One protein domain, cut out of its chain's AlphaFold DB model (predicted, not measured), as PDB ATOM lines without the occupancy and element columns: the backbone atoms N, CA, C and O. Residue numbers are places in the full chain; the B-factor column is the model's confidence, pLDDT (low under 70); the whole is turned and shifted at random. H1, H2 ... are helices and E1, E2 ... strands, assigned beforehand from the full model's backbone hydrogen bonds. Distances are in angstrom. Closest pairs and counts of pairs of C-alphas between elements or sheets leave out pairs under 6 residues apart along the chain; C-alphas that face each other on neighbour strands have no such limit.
ATOM      1  N   LYS A   4     187.997 176.269 123.420       89.50
ATOM      2  CA  LYS A   4     187.574 177.677 123.420       89.50
ATOM      3  C   LYS A   4     186.263 177.917 124.185       89.50
ATOM      4  O   LYS A   4     186.204 178.835 124.994       89.50
ATOM      5  N   ILE A   5     185.241 177.077 123.981       92.44
ATOM      6  CA  ILE A   5     183.935 177.211 124.656       92.44
ATOM      7  C   ILE A   5     184.074 176.956 126.159       92.44
ATOM      8  O   ILE A   5     183.500 177.684 126.961       92.44
ATOM      9  N   LEU A   6     184.863 175.950 126.554       93.12
ATOM     10  CA  LEU A   6     185.086 175.655 127.972       93.12
ATOM     11  C   LEU A   6     185.748 176.837 128.687       93.12
ATOM     12  O   LEU A   6     185.264 177.260 129.734       93.12
ATOM     13  N   ASN A   7     186.810 177.390 128.094       94.75
ATOM     14  CA  ASN A   7     187.495 178.556 128.646       94.75
ATOM     15  C   ASN A   7     186.553 179.769 128.743       94.75
ATOM     16  O   ASN A   7     186.502 180.450 129.767       94.75
ATOM     17  N   PHE A   8     185.747 180.000 127.705       95.31
ATOM     18  CA  PHE A   8     184.742 181.057 127.706       95.31
ATOM     19  C   PHE A   8     183.733 180.896 128.850       95.31
ATOM     20  O   PHE A   8     183.488 181.854 129.580       95.31
ATOM     21  N   ILE A   9     183.188 179.692 129.045       95.75
ATOM     22  CA  ILE A   9     182.233 179.407 130.122       95.75
ATOM     23  C   ILE A   9     182.861 179.682 131.487       95.75
ATOM     24  O   ILE A   9     182.270 180.398 132.289       95.75
ATOM     25  N   GLN A  10     184.060 179.160 131.740       94.69
ATOM     26  CA  GLN A  10     184.742 179.319 133.026       94.69
ATOM     27  C   GLN A  10     185.096 180.777 133.327       94.69
ATOM     28  O   GLN A  10     184.990 181.205 134.470       94.69
ATOM     29  N   THR A  11     185.477 181.541 132.302       94.62
ATOM     30  CA  THR A  11     185.839 182.957 132.449       94.62
ATOM     31  C   THR A  11     184.621 183.840 132.719       94.62
ATOM     32  O   THR A  11     184.719 184.807 133.468       94.62
ATOM     33  N   ASN A  12     183.473 183.529 132.109       94.62
ATOM     34  CA  ASN A  12     182.301 184.414 132.100       94.62
ATOM     35  C   ASN A  12     181.146 183.928 132.995       94.62
ATOM     36  O   ASN A  12     180.107 184.582 133.051       94.62
ATOM     37  N   SER A  13     181.299 182.801 133.696       93.19
ATOM     38  CA  SER A  13     180.291 182.289 134.635       93.19
ATOM     39  C   SER A  13     180.729 182.542 136.081       93.19
ATOM     40  O   SER A  13     181.748 181.989 136.499       93.19
ATOM     41  N   PRO A  14     179.960 183.299 136.887       89.56
ATOM     42  CA  PRO A  14     180.315 183.591 138.281       89.56
ATOM     43  C   PRO A  14     180.467 182.350 139.172       89.56
ATOM     44  O   PRO A  14     181.144 182.396 140.193       89.56
ATOM     45  N   ASP A  15     179.820 181.243 138.804       91.50
ATOM     46  CA  ASP A  15     179.813 179.968 139.525       91.50
ATOM     47  C   ASP A  15     180.720 178.901 138.877       91.50
ATOM     48  O   ASP A  15     180.609 177.710 139.176       91.50
ATOM     49  N   GLY A  16     181.597 179.307 137.952       92.69
ATOM     50  CA  GLY A  16     182.472 178.413 137.188       92.69
ATOM     51  C   GLY A  16     181.772 177.653 136.054       92.69
ATOM     52  O   GLY A  16     182.436 176.942 135.298       92.69
ATOM     53  N   GLY A  17     180.451 177.800 135.895       96.00
ATOM     54  CA  GLY A  17     179.730 177.396 134.688       96.00
ATOM     55  C   GLY A  17     179.554 175.889 134.499       96.00
ATOM     56  O   GLY A  17     179.301 175.437 133.382       96.00
ATOM     57  N   PHE A  18     179.641 175.087 135.569       96.56
ATOM     58  CA  PHE A  18     179.448 173.631 135.492       96.56
ATOM     59  C   PHE A  18     178.122 173.252 134.809       96.56
ATOM     60  O   PHE A  18     178.115 172.412 133.908       96.56
ATOM     61  N   LEU A  19     177.015 173.910 135.174       97.19
ATOM     62  CA  LEU A  19     175.695 173.636 134.589       97.19
ATOM     63  C   LEU A  19     175.561 174.114 133.135       97.19
ATOM     64  O   LEU A  19     174.670 173.668 132.418       97.19
ATOM     65  N   GLN A  20     176.460 174.984 132.683       97.44
ATOM     66  CA  GLN A  20     176.571 175.399 131.289       97.44
ATOM     67  C   GLN A  20     177.655 174.614 130.540       97.44
ATOM     68  O   GLN A  20     177.922 174.916 129.385       97.44
ATOM     69  N   SER A  21     178.250 173.571 131.125       96.19
ATOM     70  CA  SER A  21     179.244 172.727 130.451       96.19
ATOM     71  C   SER A  21     178.620 171.688 129.510       96.19
ATOM     72  O   SER A  21     177.495 171.221 129.703       96.19
ATOM     73  N   GLU A  22     179.400 171.245 128.518       95.50
ATOM     74  CA  GLU A  22     179.008 170.141 127.631       95.50
ATOM     75  C   GLU A  22     178.777 168.833 128.410       95.50
ATOM     76  O   GLU A  22     177.874 168.072 128.076       95.50
ATOM     77  N   HIS A  23     179.554 168.595 129.475       96.06
ATOM     78  CA  HIS A  23     179.409 167.414 130.330       96.06
ATOM     79  C   HIS A  23     178.052 167.392 131.031       96.06
ATOM     80  O   HIS A  23     177.371 166.369 131.005       96.06
ATOM     81  N   TRP A  24     177.630 168.523 131.604       96.88
ATOM     82  CA  TRP A  24     176.314 168.613 132.224       96.88
ATOM     83  C   TRP A  24     175.201 168.400 131.201       96.88
ATOM     84  O   TRP A  24     174.305 167.596 131.439       96.88
ATOM     85  N   ARG A  25     175.286 169.036 130.026       97.38
ATOM     86  CA  ARG A  25     174.292 168.845 128.961       97.38
ATOM     87  C   ARG A  25     174.196 167.378 128.520       97.38
ATOM     88  O   ARG A  25     173.098 166.833 128.491       97.38
ATOM     89  N   LYS A  26     175.326 166.720 128.250       97.50
ATOM     90  CA  LYS A  26     175.372 165.295 127.872       97.50
ATOM     91  C   LYS A  26     174.850 164.374 128.973       97.50
ATOM     92  O   LYS A  26     174.190 163.382 128.680       97.50
ATOM     93  N   PHE A  27     175.090 164.707 130.241       97.94
ATOM     94  CA  PHE A  27     174.475 163.988 131.353       97.94
ATOM     95  C   PHE A  27     172.941 164.096 131.307       97.94
ATOM     96  O   PHE A  27     172.254 163.087 131.446       97.94
ATOM     97  N   GLN A  28     172.393 165.281 131.027       98.19
ATOM     98  CA  GLN A  28     170.945 165.474 130.879       98.19
ATOM     99  C   GLN A  28     170.371 164.662 129.704       98.19
ATOM    100  O   GLN A  28     169.313 164.051 129.849       98.19
ATOM    101  N   GLU A  29     171.090 164.586 128.580       97.94
ATOM    102  CA  GLU A  29     170.734 163.703 127.458       97.94
ATOM    103  C   GLU A  29     170.720 162.229 127.876       97.94
ATOM    104  O   GLU A  29     169.777 161.508 127.559       97.94
ATOM    105  N   SER A  30     171.724 161.792 128.643       98.12
ATOM    106  CA  SER A  30     171.844 160.395 129.082       98.12
ATOM    107  C   SER A  30     170.700 159.932 129.989       98.12
ATOM    108  O   SER A  30     170.375 158.749 130.004       98.12
ATOM    109  N   VAL A  31     170.047 160.861 130.699       96.94
ATOM    110  CA  VAL A  31     168.854 160.584 131.521       96.94
ATOM    111  C   VAL A  31     167.541 160.828 130.764       96.94
ATOM    112  O   VAL A  31     166.476 160.921 131.374       96.94
ATOM    113  N   GLY A  32     167.599 160.937 129.433       96.81
ATOM    114  CA  GLY A  32     166.434 160.978 128.549       96.81
ATOM    115  C   GLY A  32     165.853 162.370 128.292       96.81
ATOM    116  O   GLY A  32     164.749 162.471 127.758       96.81
ATOM    117  N   ARG A  33     166.553 163.453 128.658       97.31
ATOM    118  CA  ARG A  33     166.086 164.815 128.360       97.31
ATOM    119  C   ARG A  33     166.554 165.262 126.981       97.31
ATOM    120  O   ARG A  33     167.695 165.037 126.592       97.31
ATOM    121  N   LYS A  34     165.685 165.973 126.263       98.12
ATOM    122  CA  LYS A  34     166.073 166.682 125.042       98.12
ATOM    123  C   LYS A  34     166.914 167.897 125.426       98.12
ATOM    124  O   LYS A  34     166.557 168.622 126.354       98.12
ATOM    125  N   THR A  35     168.023 168.118 124.728       98.50
ATOM    126  CA  THR A  35     168.897 169.262 124.993       98.50
ATOM    127  C   THR A  35     169.329 169.947 123.707       98.50
ATOM    128  O   THR A  35     169.248 169.369 122.624       98.50
ATOM    129  N   TYR A  36     169.803 171.181 123.845       97.94
ATOM    130  CA  TYR A  36     170.352 171.975 122.755       97.94
ATOM    131  C   TYR A  36     171.604 172.704 123.238       97.94
ATOM    132  O   TYR A  36     171.684 173.101 124.401       97.94
ATOM    133  N   GLY A  37     172.576 172.873 122.346       96.44
ATOM    134  CA  GLY A  37     173.724 173.748 122.557       96.44
ATOM    135  C   GLY A  37     173.692 174.863 121.522       96.44
ATOM    136  O   GLY A  37     173.625 174.574 120.329       96.44
ATOM    137  N   LEU A  38     173.716 176.110 121.980       95.69
ATOM    138  CA  LEU A  38     173.765 177.303 121.139       95.69
ATOM    139  C   LEU A  38     175.024 178.109 121.460       95.69
ATOM    140  O   LEU A  38     175.459 178.171 122.613       95.69
ATOM    141  N   SER A  39     175.591 178.743 120.442       94.88
ATOM    142  CA  SER A  39     176.753 179.621 120.551       94.88
ATOM    143  C   SER A  39     176.654 180.727 119.514       94.88
ATOM    144  O   SER A  39     176.273 180.443 118.383       94.88
ATOM    145  N   GLU A  40     177.055 181.933 119.896       94.75
ATOM    146  CA  GLU A  40     177.045 183.119 119.045       94.75
ATOM    147  C   GLU A  40     178.432 183.762 119.018       94.75
ATOM    148  O   GLU A  40     179.090 183.878 120.062       94.75
ATOM    149  N   THR A  41     178.860 184.197 117.835       94.75
ATOM    150  CA  THR A  41     180.135 184.885 117.614       94.75
ATOM    151  C   THR A  41     179.907 186.289 117.069       94.75
ATOM    152  O   THR A  41     178.937 186.514 116.353       94.75
ATOM    153  N   ASP A  42     180.805 187.223 117.367       93.75
ATOM    154  CA  ASP A  42     180.812 188.526 116.695       93.75
ATOM    155  C   ASP A  42     181.344 188.437 115.247       93.75
ATOM    156  O   ASP A  42     181.721 187.366 114.764       93.75
ATOM    157  N   GLU A  43     181.385 189.575 114.545       94.31
ATOM    158  CA  GLU A  43     181.910 189.681 113.172       94.31
ATOM    159  C   GLU A  43     183.384 189.247 113.052       94.31
ATOM    160  O   GLU A  43     183.824 188.831 111.980       94.31
ATOM    161  N   GLY A  44     184.146 189.317 114.150       93.94
ATOM    162  CA  GLY A  44     185.532 188.861 114.234       93.94
ATOM    163  C   GLY A  44     185.676 187.357 114.483       93.94
ATOM    164  O   GLY A  44     186.797 186.847 114.499       93.94
ATOM    165  N   GLY A  45     184.566 186.634 114.664       91.56
ATOM    166  CA  GLY A  45     184.552 185.207 114.982       91.56
ATOM    167  C   GLY A  45     184.839 184.898 116.455       91.56
ATOM    168  O   GLY A  45     185.046 183.732 116.806       91.56
ATOM    169  N   GLU A  46     184.849 185.906 117.328       92.62
ATOM    170  CA  GLU A  46     185.043 185.716 118.760       92.62
ATOM    171  C   GLU A  46     183.733 185.318 119.431       92.62
ATOM    172  O   GLU A  46     182.676 185.893 119.183       92.62
ATOM    173  N   LEU A  47     183.794 184.323 120.319       93.56
ATOM    174  CA  LEU A  47     182.617 183.867 121.054       93.56
ATOM    175  C   LEU A  47     182.140 184.983 121.999       93.56
ATOM    176  O   LEU A  47     182.918 185.494 122.817       93.56
ATOM    177  N   ILE A  48     180.861 185.341 121.887       95.44
ATOM    178  CA  ILE A  48     180.221 186.394 122.692       95.44
ATOM    179  C   ILE A  48     179.119 185.859 123.599       95.44
ATOM    180  O   ILE A  48     178.881 186.436 124.663       95.44
ATOM    181  N   ALA A  49     178.490 184.740 123.231       95.44
ATOM    182  CA  ALA A  49     177.509 184.066 124.064       95.44
ATOM    183  C   ALA A  49     177.449 182.563 123.781       95.44
ATOM    184  O   ALA A  49     177.684 182.104 122.663       95.44
ATOM    185  N   CYS A  50     177.079 181.784 124.790       96.56
ATOM    186  CA  CYS A  50     176.683 180.394 124.624       96.56
ATOM    187  C   CYS A  50     175.630 179.989 125.658       96.56
ATOM    188  O   CYS A  50     175.575 180.524 126.769       96.56
ATOM    189  N   ALA A  51     174.812 179.005 125.300       97.56
ATOM    190  CA  ALA A  51     173.811 178.438 126.185       97.56
ATOM    191  C   ALA A  51     173.675 176.932 125.956       97.56
ATOM    192  O   ALA A  51     173.452 176.476 124.834       97.56
ATOM    193  N   ASN A  52     173.741 176.167 127.040       97.94
ATOM    194  CA  ASN A  52     173.284 174.788 127.080       97.94
ATOM    195  C   ASN A  52     171.878 174.753 127.684       97.94
ATOM    196  O   ASN A  52     171.642 175.222 128.801       97.94
ATOM    197  N   ILE A  53     170.946 174.216 126.903       98.56
ATOM    198  CA  ILE A  53     169.504 174.270 127.136       98.56
ATOM    199  C   ILE A  53     168.994 172.856 127.377       98.56
ATOM    200  O   ILE A  53     169.336 171.928 126.643       98.56
ATOM    201  N   ILE A  54     168.139 172.701 128.381       98.56
ATOM    202  CA  ILE A  54     167.457 171.454 128.716       98.56
ATOM    203  C   ILE A  54     165.963 171.667 128.491       98.56
ATOM    204  O   ILE A  54     165.380 172.607 129.029       98.56
ATOM    205  N   THR A  55     165.320 170.790 127.731       98.25
ATOM    206  CA  THR A  55     163.863 170.785 127.629       98.25
ATOM    207  C   THR A  55     163.272 170.025 128.806       98.25
ATOM    208  O   THR A  55     163.592 168.857 129.037       98.25
ATOM    209  N   HIS A  56     162.368 170.673 129.528       96.25
ATOM    210  CA  HIS A  56     161.548 170.042 130.548       96.25
ATOM    211  C   HIS A  56     160.129 169.864 130.026       96.25
ATOM    212  O   HIS A  56     159.512 170.808 129.535       96.25
ATOM    213  N   LYS A  57     159.604 168.647 130.163       94.81
ATOM    214  CA  LYS A  57     158.220 168.330 129.823       94.81
ATOM    215  C   LYS A  57     157.343 168.462 131.060       94.81
ATOM    216  O   LYS A  57     157.630 167.864 132.095       94.81
ATOM    217  N   LEU A  58     156.273 169.234 130.938       93.38
ATOM    218  CA  LEU A  58     155.212 169.315 131.930       93.38
ATOM    219  C   LEU A  58     154.143 168.260 131.606       93.38
ATOM    220  O   LEU A  58     153.899 167.986 130.430       93.38
ATOM    221  N   PRO A  59     153.474 167.670 132.615       89.69
ATOM    222  CA  PRO A  59     152.528 166.578 132.383       89.69
ATOM    223  C   PRO A  59     151.353 166.915 131.450       89.69
ATOM    224  O   PRO A  59     150.807 166.010 130.831       89.69
ATOM    225  N   ILE A  60     150.960 168.194 131.351       93.00
ATOM    226  CA  ILE A  60     149.734 168.616 130.647       93.00
ATOM    227  C   ILE A  60     149.998 169.714 129.605       93.00
ATOM    228  O   ILE A  60     149.490 169.642 128.494       93.00
ATOM    229  N   VAL A  61     150.788 170.736 129.945       91.50
ATOM    230  CA  VAL A  61     150.842 172.002 129.181       91.50
ATOM    231  C   VAL A  61     151.971 172.080 128.143       91.50
ATOM    232  O   VAL A  61     152.203 173.138 127.567       91.50
ATOM    233  N   GLY A  62     152.678 170.974 127.896       93.44
ATOM    234  CA  GLY A  62     153.749 170.904 126.900       93.44
ATOM    235  C   GLY A  62     155.150 171.005 127.497       93.44
ATOM    236  O   GLY A  62     155.435 170.428 128.546       93.44
ATOM    237  N   GLU A  63     156.054 171.679 126.794       96.31
ATOM    238  CA  GLU A  63     157.484 171.710 127.097       96.31
ATOM    239  C   GLU A  63     157.970 173.144 127.319       96.31
ATOM    240  O   GLU A  63     157.461 174.080 126.706       96.31
ATOM    241  N   TYR A  64     158.982 173.315 128.168       96.31
ATOM    242  CA  TYR A  64     159.683 174.587 128.321       96.31
ATOM    243  C   TYR A  64     161.196 174.392 128.275       96.31
ATOM    244  O   TYR A  64     161.730 173.341 128.640       96.31
ATOM    245  N   PHE A  65     161.893 175.434 127.828       97.88
ATOM    246  CA  PHE A  65     163.345 175.473 127.834       97.88
ATOM    247  C   PHE A  65     163.862 176.001 129.163       97.88
ATOM    248  O   PHE A  65     163.453 177.057 129.643       97.88
ATOM    249  N   TYR A  66     164.793 175.258 129.743       97.75
ATOM    250  CA  TYR A  66     165.508 175.624 130.946       97.75
ATOM    251  C   TYR A  66     166.984 175.840 130.621       97.75
ATOM    252  O   TYR A  66     167.647 174.955 130.080       97.75
ATOM    253  N   VAL A  67     167.499 177.018 130.973       97.62
ATOM    254  CA  VAL A  67     168.908 177.392 130.801       97.62
ATOM    255  C   VAL A  67     169.525 177.558 132.195       97.62
ATOM    256  O   VAL A  67     169.414 178.626 132.798       97.62
ATOM    257  N   PRO A  68     170.106 176.500 132.783       95.56
ATOM    258  CA  PRO A  68     170.547 176.535 134.174       95.56
ATOM    259  C   PRO A  68     171.733 177.483 134.356       95.56
ATOM    260  O   PRO A  68     172.797 177.231 133.798       95.56
ATOM    261  N   ARG A  69     171.558 178.539 135.167       94.19
ATOM    262  CA  ARG A  69     172.610 179.534 135.484       94.19
ATOM    263  C   ARG A  69     173.230 180.193 134.239       94.19
ATOM    264  O   ARG A  69     174.376 180.620 134.273       94.19
ATOM    265  N   GLY A  70     172.477 180.257 133.144       91.69
ATOM    266  CA  GLY A  70     172.897 180.888 131.897       91.69
ATOM    267  C   GLY A  70     171.843 181.863 131.363       91.69
ATOM    268  O   GLY A  70     170.880 182.167 132.070       91.69
ATOM    269  N   PRO A  71     171.988 182.320 130.108       94.50
ATOM    270  CA  PRO A  71     173.104 182.034 129.198       94.50
ATOM    271  C   PRO A  71     174.438 182.576 129.733       94.50
ATOM    272  O   PRO A  71     174.454 183.465 130.580       94.50
ATOM    273  N   VAL A  72     175.556 182.049 129.235       96.00
ATOM    274  CA  VAL A  72     176.868 182.657 129.483       96.00
ATOM    275  C   VAL A  72     177.124 183.657 128.368       96.00
ATOM    276  O   VAL A  72     177.143 183.275 127.201       96.00
ATOM    277  N   ALA A  73     177.320 184.922 128.712       94.50
ATOM    278  CA  ALA A  73     177.588 185.978 127.746       94.50
ATOM    279  C   ALA A  73     178.658 186.929 128.285       94.50
ATOM    280  O   ALA A  73     178.755 187.135 129.496       94.50
ATOM    281  N   LYS A  74     179.440 187.530 127.383       88.44
ATOM    282  CA  LYS A  74     180.294 188.664 127.749       88.44
ATOM    283  C   LYS A  74     179.392 189.830 128.154       88.44
ATOM    284  O   LYS A  74     178.588 190.302 127.353       88.44
TER     285      LYS A  74
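AT A GLANCE: This is residues 4 to 74 of the 83 residues of an uncharacterized protein of Candidatus Moranbacteria bacterium RBG_19FT_COMBO_42_6 (UniProt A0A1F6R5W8). One long, narrow and twisted sheet of three antiparallel strands has two short helices over one face, H1 running across the strands and H2 along them. The staggered strand E2 makes the length, pairing with E1 along one part and with E3 farther on, and after E3 the last residues run on along E2, where residues 72 to 73 pair with residues 49 to 50 of E2. The printed part has 71 residues, with two named helices and then three named strands, H1 H2 E1 E2 E3, in the sheet order E1, E2, E3; its class is mixed, helices and strands. It is only just compact, close to loose, with a radius of gyration of the C-alphas of 13.1 A, and its outline is elongated, 43 by 22 by 19 A.

IN THESE COORDINATES: Find C-alpha 4 at (187.574, 177.677, 123.420); from there H1 runs over residues 4 to 12. H2 holds residues 22 to 30, and it too measures 12.2 A from first to last C-alpha. E1 follows, residues 35 to 41, 20.6 A long. Look next at C-alpha 47, at (182.617, 183.867, 121.054), where E2 begins; it runs 32.9 A to residue 58. E3, residues 62 to 66, covers 13.3 A and ends at C-alpha 66, at (165.508, 175.624, 130.946).

HOW THE PARTS SIT: E1, E2 and E3 form a meander, each strand the antiparallel neighbour of the one before, and the sheet is only just strongly twisted, with C-alphas up to 4.1 A off its best plane. In the hairpin of E1 and E2, look for N 38 and O 51, 2.9 A apart, within hydrogen-bond range. In the hairpin of E2 and E3, N 56 and O 64 are within range at 2.9 A. E2 pairs with E1 over residues 47 to 54 and with E3 over 54 to 58; the edge strands E1 and E3 are apart. Residues 72 to 73 pair antiparallel with residues 49 to 50 of E2. H1 is on the sheet at a height of 9.2 A, across the strands at 85 degrees to E2 on the local plane; the closest C-alphas of the two are those of Phe 8 and Leu 47, 7.5 A. H2 is on the same face at a height of 8.9 A, along the strands at 11 degrees to E1 on the local plane; its closest C-alpha pair with E2 is Arg 25 and Asn 52, 6.3 A. H1 and H2 are only just apart, at 8.2 A. In both helices every O i to N i+4 pair is within hydrogen-bond range.

THE WHOLE: The two C-alphas farthest apart are those of Gly 44 and Ile 60, 44.3 A. The printed part has no cut and no long link. Its mean pLDDT is 95.3, and no printed residue is under 70.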